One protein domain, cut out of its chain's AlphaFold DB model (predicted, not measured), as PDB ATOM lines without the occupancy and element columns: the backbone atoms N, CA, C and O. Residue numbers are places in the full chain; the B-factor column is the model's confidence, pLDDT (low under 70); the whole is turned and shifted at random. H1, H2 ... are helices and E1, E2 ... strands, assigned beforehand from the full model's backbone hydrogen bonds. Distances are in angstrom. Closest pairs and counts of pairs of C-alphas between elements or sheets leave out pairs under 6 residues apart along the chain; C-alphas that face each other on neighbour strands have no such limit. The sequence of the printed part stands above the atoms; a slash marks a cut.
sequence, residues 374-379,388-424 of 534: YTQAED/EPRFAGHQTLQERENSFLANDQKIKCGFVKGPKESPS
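AT A GLANCE: This is residues 374 to 379 and 388 to 424 of the 534 residues of an uncharacterized protein of Prunus persica (UniProt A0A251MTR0). This piece has little regular structure: it is a long loop of chain folded back on itself, with the small helix H1 and the short strand E1 near one end. Residues 388 to 396 run toward H1, residues 403 to 408 make the turn, and E1 with residues 412 to 424 runs back, with residues 374 to 379 beside this returning run. The printed part has 43 residues, with one named helix, then one named strand; its class is mixed, with 9 residues in named elements. It is only just compact, close to loose, with a radius of gyration of the C-alphas of 11.0 A, and elongated, spanning 34 by 18 by 14 A.

IN THESE COORDINATES: Find C-alpha 397 at (453.232, 419.038, 336.418); from there H1, residues 397 to 402, runs 8.6 A. E1, residues 409 to 411, covers 6.4 A and ends at C-alpha 411, (455.086, 408.082, 330.771).

HOW THE PARTS SIT: Look from H1 to E1: their closest C-alphas, those of Glu 399 and Ile 411, are 8.0 A apart. In H1 every O i to N i+4 pair is within hydrogen-bond range. E1 pairs with no named strand.

THE WHOLE: The C-alphas farthest apart, those of Ala 406 and Glu 421, are 34.5 A apart. Residues 380 to 387 are not printed; C-alphas 379 and 388 stand 10.2 A apart across this cut. The link from H1 to E1 is short, and residues 412 to 424 hold no named element. Look for pLDDT under 70 at residues 421 to 422.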
ATOM      1  N   TYR A 374     455.286 403.553 327.642       92.38
ATOM      2  CA  TYR A 374     455.173 404.843 326.962       92.38
ATOM      3  C   TYR A 374     453.754 405.071 326.445       92.38
ATOM      4  O   TYR A 374     453.137 404.170 325.869       92.38
ATOM      5  N   THR A 375     453.240 406.288 326.605       92.69
ATOM      6  CA  THR A 375     452.016 406.721 325.921       92.69
ATOM      7  C   THR A 375     452.271 406.769 324.414       92.69
ATOM      8  O   THR A 375     453.254 407.352 323.964       92.69
ATOM      9  N   GLN A 376     451.419 406.096 323.631       90.62
ATOM     10  CA  GLN A 376     451.538 406.040 322.167       90.62
ATOM     11  C   GLN A 376     450.588 406.992 321.441       90.62
ATOM     12  O   GLN A 376     450.895 407.395 320.325       90.62
ATOM     13  N   ALA A 377     449.460 407.342 322.058       90.62
ATOM     14  CA  ALA A 377     448.501 408.307 321.546       90.62
ATOM     15  C   ALA A 377     447.789 409.015 322.706       90.62
ATOM     16  O   ALA A 377     447.672 408.435 323.793       90.62
ATOM     17  N   GLU A 378     447.317 410.231 322.452       89.88
ATOM     18  CA  GLU A 378     446.394 410.994 323.293       89.88
ATOM     19  C   GLU A 378     445.147 411.351 322.476       89.88
ATOM     20  O   GLU A 378     445.248 411.862 321.359       89.88
ATOM     21  N   ASP A 379     443.972 411.078 323.043       86.88
ATOM     22  CA  ASP A 379     442.697 411.559 322.519       86.88
ATOM     23  C   ASP A 379     442.444 413.001 322.996       86.88
ATOM     24  O   ASP A 379     442.935 413.419 324.048       86.88
ATOM     25  N   GLU A 388     445.461 420.996 320.508       87.56
ATOM     26  CA  GLU A 388     446.319 420.534 319.407       87.56
ATOM     27  C   GLU A 388     447.322 419.455 319.878       87.56
ATOM     28  O   GLU A 388     448.001 419.660 320.885       87.56
ATOM     29  N   PRO A 389     447.496 418.330 319.151       89.69
ATOM     30  CA  PRO A 389     448.467 417.286 319.496       89.69
ATOM     31  C   PRO A 389     449.923 417.774 319.603       89.69
ATOM     32  O   PRO A 389     450.479 418.336 318.660       89.69
ATOM     33  N   ARG A 390     450.596 417.465 320.719       90.88
ATOM     34  CA  ARG A 390     452.007 417.824 320.965       90.88
ATOM     35  C   ARG A 390     452.915 416.601 320.890       90.88
ATOM     36  O   ARG A 390     452.586 415.560 321.442       90.88
ATOM     37  N   PHE A 391     454.118 416.756 320.330       93.00
ATOM     38  CA  PHE A 391     455.107 415.671 320.182       93.00
ATOM     39  C   PHE A 391     455.394 414.876 321.466       93.00
ATOM     40  O   PHE A 391     455.600 413.662 321.421       93.00
ATOM     41  N   ALA A 392     455.428 415.563 322.610       91.19
ATOM     42  CA  ALA A 392     455.682 414.965 323.916       91.19
ATOM     43  C   ALA A 392     454.419 414.447 324.628       91.19
ATOM     44  O   ALA A 392     454.563 413.791 325.656       91.19
ATOM     45  N   GLY A 393     453.224 414.714 324.094       91.31
ATOM     46  CA  GLY A 393     451.956 414.637 324.815       91.31
ATOM     47  C   GLY A 393     451.717 415.844 325.733       91.31
ATOM     48  O   GLY A 393     452.572 416.728 325.867       91.31
ATOM     49  N   HIS A 394     450.556 415.872 326.378       90.81
ATOM     50  CA  HIS A 394     450.153 416.886 327.356       90.81
ATOM     51  C   HIS A 394     450.417 416.373 328.769       90.81
ATOM     52  O   HIS A 394     449.517 415.871 329.444       90.81
ATOM     53  N   GLN A 395     451.677 416.434 329.204       91.38
ATOM     54  CA  GLN A 395     452.066 416.020 330.551       91.38
ATOM     55  C   GLN A 395     451.750 417.119 331.576       91.38
ATOM     56  O   GLN A 395     452.195 418.255 331.416       91.38
ATOM     57  N   THR A 396     451.020 416.786 332.642       91.50
ATOM     58  CA  THR A 396     450.786 417.716 333.762       91.50
ATOM     59  C   THR A 396     452.029 417.832 334.649       91.50
ATOM     60  O   THR A 396     452.888 416.947 334.658       91.50
ATOM     61  N   LEU A 397     452.128 418.896 335.456       93.44
ATOM     62  CA  LEU A 397     453.232 419.038 336.418       93.44
ATOM     63  C   LEU A 397     453.281 417.862 337.412       93.44
ATOM     64  O   LEU A 397     454.356 417.348 337.703       93.44
ATOM     65  N   GLN A 398     452.128 417.355 337.860       93.06
ATOM     66  CA  GLN A 398     452.071 416.196 338.756       93.06
ATOM     67  C   GLN A 398     452.521 414.896 338.061       93.06
ATOM     68  O   GLN A 398     453.284 414.122 338.637       93.06
ATOM     69  N   GLU A 399     452.105 414.657 336.810       91.94
ATOM     70  CA  GLU A 399     452.599 413.524 336.010       91.94
ATOM     71  C   GLU A 399     454.107 413.617 335.741       91.94
ATOM     72  O   GLU A 399     454.780 412.591 335.626       91.94
ATOM     73  N   ARG A 400     454.644 414.834 335.621       92.44
ATOM     74  CA  ARG A 400     456.075 415.085 335.458       92.44
ATOM     75  C   ARG A 400     456.853 414.750 336.724       92.44
ATOM     76  O   ARG A 400     457.800 413.974 336.632       92.44
ATOM     77  N   GLU A 401     456.456 415.258 337.885       93.88
ATOM     78  CA  GLU A 401     457.194 414.972 339.121       93.88
ATOM     79  C   GLU A 401     457.086 413.488 339.521       93.88
ATOM     80  O   GLU A 401     458.080 412.876 339.917       93.88
ATOM     81  N   ASN A 402     455.939 412.843 339.264       91.12
ATOM     82  CA  ASN A 402     455.801 411.384 339.372       91.12
ATOM     83  C   ASN A 402     456.746 410.616 338.419       91.12
ATOM     84  O   ASN A 402     457.223 409.532 338.767       91.12
ATOM     85  N   SER A 403     457.072 411.167 337.242       89.62
ATOM     86  CA  SER A 403     457.963 410.513 336.268       89.62
ATOM     87  C   SER A 403     459.432 410.418 336.707       89.62
ATOM     88  O   SER A 403     460.192 409.644 336.124       89.62
ATOM     89  N   PHE A 404     459.832 411.128 337.770       89.69
ATOM     90  CA  PHE A 404     461.157 410.977 338.387       89.69
ATOM     91  C   PHE A 404     461.243 409.810 339.390       89.69
ATOM     92  O   PHE A 404     462.340 409.476 339.847       89.69
ATOM     93  N   LEU A 405     460.120 409.169 339.736       89.56
ATOM     94  CA  LEU A 405     460.075 408.048 340.678       89.56
ATOM     95  C   LEU A 405     460.330 406.704 339.969       89.56
ATOM     96  O   LEU A 405     459.745 406.396 338.935       89.56
ATOM     97  N   ALA A 406     461.191 405.865 340.547       87.06
ATOM     98  CA  ALA A 406     461.574 404.570 339.974       87.06
ATOM     99  C   ALA A 406     460.548 403.459 340.294       87.06
ATOM    100  O   ALA A 406     460.822 402.557 341.090       87.06
ATOM    101  N   ASN A 407     459.358 403.546 339.697       88.56
ATOM    102  CA  ASN A 407     458.234 402.618 339.868       88.56
ATOM    103  C   ASN A 407     457.648 402.146 338.519       88.56
ATOM    104  O   ASN A 407     458.055 402.601 337.451       88.56
ATOM    105  N   ASP A 408     456.699 401.205 338.570       91.38
ATOM    106  CA  ASP A 408     455.919 400.773 337.405       91.38
ATOM    107  C   ASP A 408     455.004 401.919 336.954       91.38
ATOM    108  O   ASP A 408     454.068 402.286 337.667       91.38
ATOM    109  N   GLN A 409     455.269 402.496 335.779       90.81
ATOM    110  CA  GLN A 409     454.515 403.645 335.278       90.81
ATOM    111  C   GLN A 409     454.532 403.773 333.750       90.81
ATOM    112  O   GLN A 409     455.424 403.279 333.057       90.81
ATOM    113  N   LYS A 410     453.531 404.485 333.221       92.69
ATOM    114  CA  LYS A 410     453.376 404.800 331.799       92.69
ATOM    115  C   LYS A 410     453.584 406.300 331.584       92.69
ATOM    116  O   LYS A 410     452.748 407.092 332.007       92.69
ATOM    117  N   ILE A 411     454.671 406.679 330.914       92.38
ATOM    118  CA  ILE A 411     455.086 408.082 330.771       92.38
ATOM    119  C   ILE A 411     454.858 408.648 329.364       92.38
ATOM    120  O   ILE A 411     454.955 407.954 328.345       92.38
ATOM    121  N   LYS A 412     454.583 409.953 329.314       92.44
ATOM    122  CA  LYS A 412     454.488 410.769 328.098       92.44
ATOM    123  C   LYS A 412     455.913 411.184 327.699       92.44
ATOM    124  O   LYS A 412     456.525 412.019 328.352       92.44
ATOM    125  N   CYS A 413     456.504 410.496 326.716       91.12
ATOM    126  CA  CYS A 413     457.954 410.551 326.449       91.12
ATOM    127  C   CYS A 413     458.282 410.640 324.946       91.12
ATOM    128  O   CYS A 413     458.987 409.798 324.384       91.12
ATOM    129  N   GLY A 414     457.720 411.648 324.276       92.19
ATOM    130  CA  GLY A 414     457.909 411.870 322.838       92.19
ATOM    131  C   GLY A 414     457.220 410.829 321.951       92.19
ATOM    132  O   GLY A 414     456.908 409.718 322.392       92.19
ATOM    133  N   PHE A 415     457.013 411.173 320.677       93.44
ATOM    134  CA  PHE A 415     456.293 410.337 319.705       93.44
ATOM    135  C   PHE A 415     454.883 409.934 320.192       93.44
ATOM    136  O   PHE A 415     454.432 408.811 319.953       93.44
ATOM    137  N   VAL A 416     454.216 410.829 320.929       92.88
ATOM    138  CA  VAL A 416     452.834 410.651 321.394       92.88
ATOM    139  C   VAL A 416     451.906 411.118 320.281       92.88
ATOM    140  O   VAL A 416     451.850 412.307 320.001       92.88
ATOM    141  N   LYS A 417     451.207 410.196 319.620       91.12
ATOM    142  CA  LYS A 417     450.339 410.514 318.478       91.12
ATOM    143  C   LYS A 417     449.094 411.294 318.909       91.12
ATOM    144  O   LYS A 417     448.613 411.124 320.027       91.12
ATOM    145  N   GLY A 418     448.551 412.103 318.003       85.94
ATOM    146  CA  GLY A 418     447.230 412.692 318.185       85.94
ATOM    147  C   GLY A 418     446.094 411.680 317.966       85.94
ATOM    148  O   GLY A 418     446.346 410.484 317.755       85.94
ATOM    149  N   PRO A 419     444.842 412.169 317.955       82.88
ATOM    150  CA  PRO A 419     443.669 411.410 317.543       82.88
ATOM    151  C   PRO A 419     443.825 410.820 316.136       82.88
ATOM    152  O   PRO A 419     444.700 411.200 315.358       82.88
ATOM    153  N   LYS A 420     442.923 409.907 315.762       74.62
ATOM    154  CA  LYS A 420     442.985 409.150 314.491       74.62
ATOM    155  C   LYS A 420     443.039 410.019 313.222       74.62
ATOM    156  O   LYS A 420     443.478 409.532 312.187       74.62
ATOM    157  N   GLU A 421     442.597 411.270 313.310       66.81
ATOM    158  CA  GLU A 421     442.587 412.260 312.225       66.81
ATOM    159  C   GLU A 421     443.938 412.984 312.062       66.81
ATOM    160  O   GLU A 421     444.282 413.408 310.961       66.81
ATOM    161  N   SER A 422     444.744 413.057 313.127       66.81
ATOM    162  CA  SER A 422     446.079 413.671 313.175       66.81
ATOM    163  C   SER A 422     447.115 412.709 313.798       66.81
ATOM    164  O   SER A 422     447.700 412.977 314.851       66.81
ATOM    165  N   PRO A 423     447.382 411.552 313.152       74.81
ATOM    166  CA  PRO A 423     448.139 410.442 313.739       74.81
ATOM    167  C   PRO A 423     449.659 410.667 313.838       74.81
ATOM    168  O   PRO A 423     450.367 409.768 314.297       74.81
ATOM    169  N   SER A 424     450.174 411.823 313.407       82.56
ATOM    170  CA  SER A 424     451.558 412.237 313.643       82.56
ATOM    171  C   SER A 424     451.615 413.601 314.317       82.56
ATOM    172  O   SER A 424     450.904 414.532 313.953       82.56
TER     173      SER A 424